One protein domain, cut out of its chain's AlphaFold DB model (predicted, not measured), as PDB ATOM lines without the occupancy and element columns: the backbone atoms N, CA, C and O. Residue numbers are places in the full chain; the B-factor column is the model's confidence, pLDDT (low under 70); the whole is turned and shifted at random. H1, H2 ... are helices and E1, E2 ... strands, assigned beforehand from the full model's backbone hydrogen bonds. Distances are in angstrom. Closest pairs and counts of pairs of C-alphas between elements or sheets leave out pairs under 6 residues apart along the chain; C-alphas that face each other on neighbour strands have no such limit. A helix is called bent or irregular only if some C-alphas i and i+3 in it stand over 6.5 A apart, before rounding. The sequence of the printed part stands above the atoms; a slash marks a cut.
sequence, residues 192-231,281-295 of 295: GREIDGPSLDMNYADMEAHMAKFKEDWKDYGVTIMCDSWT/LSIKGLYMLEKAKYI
ATOM      1  N   GLY A 192     -31.569  -0.375  10.133       88.61
ATOM      2  CA  GLY A 192     -30.805  -1.629  10.009       88.61
ATOM      3  C   GLY A 192     -31.694  -2.872   9.866       88.61
ATOM      4  O   GLY A 192     -31.524  -3.639   8.931       88.61
ATOM      5  N   ARG A 193     -32.751  -2.989  10.683       90.43
ATOM      6  CA  ARG A 193     -33.728  -4.093  10.585       90.43
ATOM      7  C   ARG A 193     -34.503  -4.160   9.261       90.43
ATOM      8  O   ARG A 193     -35.001  -5.214   8.899       90.43
ATOM      9  N   GLU A 194     -34.689  -3.024   8.590       89.61
ATOM     10  CA  GLU A 194     -35.390  -2.959   7.303       89.61
ATOM     11  C   GLU A 194     -34.446  -3.389   6.173       89.61
ATOM     12  O   GLU A 194     -34.893  -4.017   5.214       89.61
ATOM     13  N   ILE A 195     -33.146  -3.096   6.316       90.36
ATOM     14  CA  ILE A 195     -32.076  -3.507   5.398       90.36
ATOM     15  C   ILE A 195     -31.795  -5.007   5.532       90.36
ATOM     16  O   ILE A 195     -31.810  -5.703   4.524       90.36
ATOM     17  N   ASP A 196     -31.588  -5.495   6.756       88.41
ATOM     18  CA  ASP A 196     -31.226  -6.892   7.045       88.41
ATOM     19  C   ASP A 196     -32.438  -7.838   7.118       88.41
ATOM     20  O   ASP A 196     -32.269  -9.039   7.281       88.41
ATOM     21  N   GLY A 197     -33.660  -7.304   7.012       90.22
ATOM     22  CA  GLY A 197     -34.903  -8.076   6.997       90.22
ATOM     23  C   GLY A 197     -35.600  -7.992   5.634       90.22
ATOM     24  O   GLY A 197     -35.061  -8.506   4.654       90.22
ATOM     25  N   PRO A 198     -36.747  -7.291   5.510       90.48
ATOM     26  CA  PRO A 198     -37.552  -7.301   4.283       90.48
ATOM     27  C   PRO A 198     -36.792  -6.945   2.996       90.48
ATOM     28  O   PRO A 198     -37.062  -7.519   1.942       90.48
ATOM     29  N   SER A 199     -35.836  -6.007   3.056       87.58
ATOM     30  CA  SER A 199     -35.040  -5.638   1.875       87.58
ATOM     31  C   SER A 199     -34.065  -6.746   1.472       87.58
ATOM     32  O   SER A 199     -33.821  -6.954   0.282       87.58
ATOM     33  N   LEU A 200     -33.490  -7.463   2.440       89.90
ATOM     34  CA  LEU A 200     -32.608  -8.597   2.180       89.90
ATOM     35  C   LEU A 200     -33.398  -9.786   1.623       89.90
ATOM     36  O   LEU A 200     -32.967 -10.376   0.633       89.90
ATOM     37  N   ASP A 201     -34.575 -10.067   2.187       90.67
ATOM     38  CA  ASP A 201     -35.482 -11.121   1.722       90.67
ATOM     39  C   ASP A 201     -35.905 -10.902   0.265       90.67
ATOM     40  O   ASP A 201     -35.875 -11.828  -0.546       90.67
ATOM     41  N   MET A 202     -36.238  -9.658  -0.097       90.48
ATOM     42  CA  MET A 202     -36.596  -9.293  -1.470       90.48
ATOM     43  C   MET A 202     -35.427  -9.508  -2.438       90.48
ATOM     44  O   MET A 202     -35.587 -10.162  -3.468       90.48
ATOM     45  N   ASN A 203     -34.221  -9.062  -2.068       90.04
ATOM     46  CA  ASN A 203     -33.014  -9.319  -2.860       90.04
ATOM     47  C   ASN A 203     -32.728 -10.823  -3.009       90.04
ATOM     48  O   ASN A 203     -32.272 -11.273  -4.063       90.04
ATOM     49  N   TYR A 204     -32.968 -11.611  -1.956       88.09
ATOM     50  CA  TYR A 204     -32.811 -13.061  -1.990       88.09
ATOM     51  C   TYR A 204     -33.822 -13.711  -2.945       88.09
ATOM     52  O   TYR A 204     -33.427 -14.525  -3.781       88.09
ATOM     53  N   ALA A 205     -35.094 -13.308  -2.883       91.02
ATOM     54  CA  ALA A 205     -36.145 -13.793  -3.774       91.02
ATOM     55  C   ALA A 205     -35.845 -13.475  -5.249       91.02
ATOM     56  O   ALA A 205     -35.949 -14.357  -6.103       91.02
ATOM     57  N   ASP A 206     -35.378 -12.259  -5.548       87.93
ATOM     58  CA  ASP A 206     -34.969 -11.863  -6.900       87.93
ATOM     59  C   ASP A 206     -33.790 -12.703  -7.410       87.93
ATOM     60  O   ASP A 206     -33.767 -13.159  -8.562       87.93
ATOM     61  N   MET A 207     -32.807 -12.969  -6.541       87.38
ATOM     62  CA  MET A 207     -31.687 -13.856  -6.861       87.38
ATOM     63  C   MET A 207     -32.145 -15.297  -7.102       87.38
ATOM     64  O   MET A 207     -31.638 -15.950  -8.020       87.38
ATOM     65  N   GLU A 208     -33.100 -15.802  -6.323       88.04
ATOM     66  CA  GLU A 208     -33.666 -17.140  -6.487       88.04
ATOM     67  C   GLU A 208     -34.476 -17.265  -7.787       88.04
ATOM     68  O   GLU A 208     -34.279 -18.227  -8.540       88.04
ATOM     69  N   ALA A 209     -35.294 -16.264  -8.117       89.10
ATOM     70  CA  ALA A 209     -36.022 -16.184  -9.381       89.10
ATOM     71  C   ALA A 209     -35.063 -16.150 -10.579       89.10
ATOM     72  O   ALA A 209     -35.263 -16.839 -11.584       89.10
ATOM     73  N   HIS A 210     -33.963 -15.404 -10.469       82.91
ATOM     74  CA  HIS A 210     -32.941 -15.419 -11.504       82.91
ATOM     75  C   HIS A 210     -32.202 -16.763 -11.590       82.91
ATOM     76  O   HIS A 210     -31.878 -17.227 -12.686       82.91
ATOM     77  N   MET A 211     -31.956 -17.418 -10.453       85.20
ATOM     78  CA  MET A 211     -31.349 -18.748 -10.415       85.20
ATOM     79  C   MET A 211     -32.242 -19.801 -11.082       85.20
ATOM     80  O   MET A 211     -31.722 -20.698 -11.746       85.20
ATOM     81  N   ALA A 212     -33.569 -19.690 -10.958       86.66
ATOM     82  CA  ALA A 212     -34.520 -20.618 -11.570       86.66
ATOM     83  C   ALA A 212     -34.349 -20.723 -13.096       86.66
ATOM     84  O   ALA A 212     -34.339 -21.830 -13.630       86.66
ATOM     85  N   LYS A 213     -34.062 -19.604 -13.777       82.53
ATOM     86  CA  LYS A 213     -33.769 -19.580 -15.223       82.53
ATOM     87  C   LYS A 213     -32.559 -20.439 -15.597       82.53
ATOM     88  O   LYS A 213     -32.516 -21.030 -16.668       82.53
ATOM     89  N   PHE A 214     -31.562 -20.532 -14.716       83.25
ATOM     90  CA  PHE A 214     -30.426 -21.427 -14.937       83.25
ATOM     91  C   PHE A 214     -30.745 -22.875 -14.579       83.25
ATOM     92  O   PHE A 214     -30.204 -23.771 -15.214       83.25
ATOM     93  N   LYS A 215     -31.608 -23.120 -13.585       85.74
ATOM     94  CA  LYS A 215     -32.024 -24.481 -13.212       85.74
ATOM     95  C   LYS A 215     -32.703 -25.211 -14.372       85.74
ATOM     96  O   LYS A 215     -32.539 -26.422 -14.484       85.74
ATOM     97  N   GLU A 216     -33.418 -24.488 -15.235       83.22
ATOM     98  CA  GLU A 216     -33.972 -25.033 -16.481       83.22
ATOM     99  C   GLU A 216     -32.857 -25.533 -17.416       83.22
ATOM    100  O   GLU A 216     -32.839 -26.716 -17.755       83.22
ATOM    101  N   ASP A 217     -31.855 -24.689 -17.703       83.51
ATOM    102  CA  ASP A 217     -30.670 -25.044 -18.507       83.51
ATOM    103  C   ASP A 217     -29.905 -26.266 -17.937       83.51
ATOM    104  O   ASP A 217     -29.248 -27.007 -18.674       83.51
ATOM    105  N   TRP A 218     -29.938 -26.500 -16.619       89.60
ATOM    106  CA  TRP A 218     -29.178 -27.594 -15.995       89.60
ATOM    107  C   TRP A 218     -29.643 -28.984 -16.440       89.60
ATOM    108  O   TRP A 218     -28.826 -29.908 -16.427       89.60
ATOM    109  N   LYS A 219     -30.912 -29.150 -16.840       82.42
ATOM    110  CA  LYS A 219     -31.431 -30.434 -17.343       82.42
ATOM    111  C   LYS A 219     -30.782 -30.820 -18.675       82.42
ATOM    112  O   LYS A 219     -30.410 -31.980 -18.857       82.42
ATOM    113  N   ASP A 220     -30.585 -29.835 -19.547       86.21
ATOM    114  CA  ASP A 220     -30.079 -30.038 -20.907       86.21
ATOM    115  C   ASP A 220     -28.552 -30.129 -20.944       86.21
ATOM    116  O   ASP A 220     -27.976 -31.003 -21.595       86.21
ATOM    117  N   TYR A 221     -27.873 -29.233 -20.222       86.26
ATOM    118  CA  TYR A 221     -26.416 -29.097 -20.296       86.26
ATOM    119  C   TYR A 221     -25.674 -29.780 -19.139       86.26
ATOM    120  O   TYR A 221     -24.456 -29.972 -19.216       86.26
ATOM    121  N   GLY A 222     -26.386 -30.153 -18.072       83.13
ATOM    122  CA  GLY A 222     -25.786 -30.518 -16.791       83.13
ATOM    123  C   GLY A 222     -25.200 -29.307 -16.056       83.13
ATOM    124  O   GLY A 222     -25.070 -28.208 -16.595       83.13
ATOM    125  N   VAL A 223     -24.806 -29.508 -14.798       84.48
ATOM    126  CA  VAL A 223     -24.143 -28.485 -13.979       84.48
ATOM    127  C   VAL A 223     -22.922 -29.083 -13.287       84.48
ATOM    128  O   VAL A 223     -22.965 -30.194 -12.761       84.48
ATOM    129  N   THR A 224     -21.805 -28.356 -13.295       82.04
ATOM    130  CA  THR A 224     -20.623 -28.690 -12.491       82.04
ATOM    131  C   THR A 224     -20.503 -27.664 -11.383       82.04
ATOM    132  O   THR A 224     -20.217 -26.495 -11.639       82.04
ATOM    133  N   ILE A 225     -20.717 -28.111 -10.150       82.86
ATOM    134  CA  ILE A 225     -20.494 -27.295  -8.964       82.86
ATOM    135  C   ILE A 225     -19.033 -27.497  -8.569       82.86
ATOM    136  O   ILE A 225     -18.614 -28.600  -8.226       82.86
ATOM    137  N   MET A 226     -18.243 -26.434  -8.673       83.93
ATOM    138  CA  MET A 226     -16.939 -26.386  -8.020       83.93
ATOM    139  C   MET A 226     -17.191 -25.889  -6.603       83.93
ATOM    140  O   MET A 226     -17.913 -24.910  -6.444       83.93
ATOM    141  N   CYS A 227     -16.620 -26.550  -5.604       76.51
ATOM    142  CA  CYS A 227     -16.610 -26.075  -4.228       76.51
ATOM    143  C   CYS A 227     -15.158 -25.786  -3.856       76.51
ATOM    144  O   CYS A 227     -14.315 -26.678  -3.939       76.51
ATOM    145  N   ASP A 228     -14.872 -24.549  -3.462       80.52
ATOM    146  CA  ASP A 228     -13.590 -24.196  -2.863       80.52
ATOM    147  C   ASP A 228     -13.757 -24.405  -1.361       80.52
ATOM    148  O   ASP A 228     -14.529 -23.698  -0.711       80.52
ATOM    149  N   SER A 229     -13.060 -25.390  -0.811       79.13
ATOM    150  CA  SER A 229     -12.961 -25.561   0.633       79.13
ATOM    151  C   SER A 229     -11.722 -24.812   1.114       79.13
ATOM    152  O   SER A 229     -10.606 -25.111   0.686       79.13
ATOM    153  N   TRP A 230     -11.908 -23.838   2.005       75.70
ATOM    154  CA  TRP A 230     -10.829 -23.336   2.847       75.70
ATOM    155  C   TRP A 230     -11.155 -23.674   4.297       75.70
ATOM    156  O   TRP A 230     -12.267 -23.448   4.770       75.70
ATOM    157  N   THR A 231     -10.178 -24.208   5.007       68.96
ATOM    158  CA  THR A 231     -10.169 -24.220   6.464       68.96
ATOM    159  C   THR A 231      -9.746 -22.826   6.909       68.96
ATOM    160  O   THR A 231      -8.693 -22.322   6.514       68.96
ATOM    161  N   LEU A 281     -20.266 -20.250 -12.870       50.75
ATOM    162  CA  LEU A 281     -20.772 -19.719 -11.599       50.75
ATOM    163  C   LEU A 281     -19.611 -19.653 -10.593       50.75
ATOM    164  O   LEU A 281     -18.806 -20.578 -10.497       50.75
ATOM    165  N   SER A 282     -19.484 -18.531  -9.882       45.54
ATOM    166  CA  SER A 282     -18.476 -18.338  -8.832       45.54
ATOM    167  C   SER A 282     -19.030 -18.810  -7.487       45.54
ATOM    168  O   SER A 282     -20.126 -18.404  -7.110       45.54
ATOM    169  N   ILE A 283     -18.253 -19.594  -6.736       53.96
ATOM    170  CA  ILE A 283     -18.571 -20.091  -5.378       53.96
ATOM    171  C   ILE A 283     -18.946 -18.969  -4.406       53.96
ATOM    172  O   ILE A 283     -19.803 -19.151  -3.546       53.96
ATOM    173  N   LYS A 284     -18.381 -17.769  -4.598       50.18
ATOM    174  CA  LYS A 284     -18.759 -16.572  -3.832       50.18
ATOM    175  C   LYS A 284     -20.245 -16.220  -3.951       50.18
ATOM    176  O   LYS A 284     -20.778 -15.628  -3.026       50.18
ATOM    177  N   GLY A 285     -20.896 -16.577  -5.060       48.75
ATOM    178  CA  GLY A 285     -22.338 -16.405  -5.242       48.75
ATOM    179  C   GLY A 285     -23.169 -17.440  -4.480       48.75
ATOM    180  O   GLY A 285     -24.188 -17.080  -3.912       48.75
ATOM    181  N   LEU A 286     -22.715 -18.697  -4.397       50.35
ATOM    182  CA  LEU A 286     -23.409 -19.755  -3.645       50.35
ATOM    183  C   LEU A 286     -23.323 -19.548  -2.125       50.35
ATOM    184  O   LEU A 286     -24.319 -19.705  -1.430       50.35
ATOM    185  N   TYR A 287     -22.163 -19.122  -1.617       44.71
ATOM    186  CA  TYR A 287     -21.949 -18.928  -0.176       44.71
ATOM    187  C   TYR A 287     -22.757 -17.750   0.407       44.71
ATOM    188  O   TYR A 287     -23.087 -17.746   1.590       44.71
ATOM    189  N   MET A 288     -23.113 -16.759  -0.423       46.19
ATOM    190  CA  MET A 288     -23.997 -15.655  -0.023       46.19
ATOM    191  C   MET A 288     -25.466 -16.102   0.095       46.19
ATOM    192  O   MET A 288     -26.164 -15.603   0.969       46.19
ATOM    193  N   LEU A 289     -25.920 -17.067  -0.720       48.36
ATOM    194  CA  LEU A 289     -27.273 -17.637  -0.605       48.36
ATOM    195  C   LEU A 289     -27.429 -18.540   0.627       48.36
ATOM    196  O   LEU A 289     -28.500 -18.585   1.222       48.36
ATOM    197  N   GLU A 290     -26.382 -19.264   1.020       42.29
ATOM    198  CA  GLU A 290     -26.464 -20.190   2.156       42.29
ATOM    199  C   GLU A 290     -26.366 -19.470   3.509       42.29
ATOM    200  O   GLU A 290     -27.070 -19.836   4.446       42.29
ATOM    201  N   LYS A 291     -25.579 -18.388   3.609       50.42
ATOM    202  CA  LYS A 291     -25.527 -17.570   4.835       50.42
ATOM    203  C   LYS A 291     -26.772 -16.714   5.067       50.42
ATOM    204  O   LYS A 291     -27.085 -16.452   6.219       50.42
ATOM    205  N   ALA A 292     -27.500 -16.343   4.015       50.67
ATOM    206  CA  ALA A 292     -28.779 -15.642   4.146       50.67
ATOM    207  C   ALA A 292     -29.904 -16.526   4.728       50.67
ATOM    208  O   ALA A 292     -30.909 -15.999   5.175       50.67
ATOM    209  N   LYS A 293     -29.745 -17.859   4.760       52.70
ATOM    210  CA  LYS A 293     -30.717 -18.781   5.381       52.70
ATOM    211  C   LYS A 293     -30.556 -18.956   6.899       52.70
ATOM    212  O   LYS A 293     -31.388 -19.627   7.502       52.70
ATOM    213  N   TYR A 294     -29.481 -18.434   7.494       43.31
ATOM    214  CA  TYR A 294     -29.091 -18.714   8.886       43.31
ATOM    215  C   TYR A 294     -28.741 -17.456   9.703       43.31
ATOM    216  O   TYR A 294     -28.075 -17.562  10.734       43.31
ATOM    217  N   ILE A 295     -29.175 -16.279   9.250       43.65
ATOM    218  CA  ILE A 295     -29.164 -15.012  10.002       43.65
ATOM    219  C   ILE A 295     -30.619 -14.577  10.143       43.65
ATOM    220  O   ILE A 295     -30.981 -14.133  11.253       43.65
TER     221      ILE A 295
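What this domain is: This is residues 192 to 231 and 281 to 295 of the 295 residues of an uncharacterized protein of Zea mays (UniProt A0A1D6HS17). One long helix, H2, makes one limb of a V, with the short turn of helix H1 before its first end; past the corner at its last residues the chain folds back as an extended arm, the other limb, that holds the short strand E1. The short helix H3 sits in the opening of this V, crossing H2 at a steep angle, with its first residue near E1. The whole is loosely put together, and residues 216 to 222, of which 216 to 221 belong to H2, stick out at the corner. The printed part has 55 residues with three named helices and one named strand, in the order H1, H2, E1, H3, and its class is mostly helix. It is loose, with a radius of gyration of the C-alphas of 13.6 A, and flat, spanning 40 by 32 by 14 A.

Where its parts are: Find C-alpha 192 at (-30.805, -1.629, 10.009); here H1 begins, residues 192 to 195, 5.1 A long. After a tight link of 2 residues, look for H2, residues 198 to 221, which runs 34.7 A to C-alpha 221 at (-26.416, -29.097, -20.296). Another tight link, of 4 residues, leads to E1, residues 226 to 228, 6.5 A long. Beyond the cut, H3 holds residues 283 to 291 and runs 12.6 A to C-alpha 291 at (-25.527, -17.570, 4.835).

How they stand to each other: Begin at H1, which is near H2; the two meet only through their link. Along H2 you will find a kink of 27 degrees near residue 213; the helix is neither bent nor irregular, but only just, with C-alphas 216 and 219 at 6.0 A. H2 and E1 are apart. E1 pairs with no named strand; its closest C-alpha pair with H3 is Cys 227 and Ile 283, 6.4 A apart. H3 is close to H2 but not clearly touching, the closest C-alphas being those of Tyr 204 and Leu 289 at 7.3 A. Their lines stand at a steep tilt of 50 degrees, and they run opposite ways. H1 is apart from both E1 and H3. In the backbone, O i to N i+4 pairs are within hydrogen-bond range in 15 of 20 cases in H2 and 3 of 5 in H3, while H1 is too short for such a pair.

The domain as a whole: The two C-alphas farthest apart are those of Gly 192 and Asp 220, at 42.0 A. Residues 232 to 280 are not printed, and C-alphas 231 and 281 are 21.4 A apart across this cut. Neither of the two links printed whole is long. Look at the B-factor column: the mean pLDDT of the printed part is 75.4, and residue 231 and residues 281 to 295 are under 70, with a mean of 48 in H3. Ile 295 is the chain's last residue.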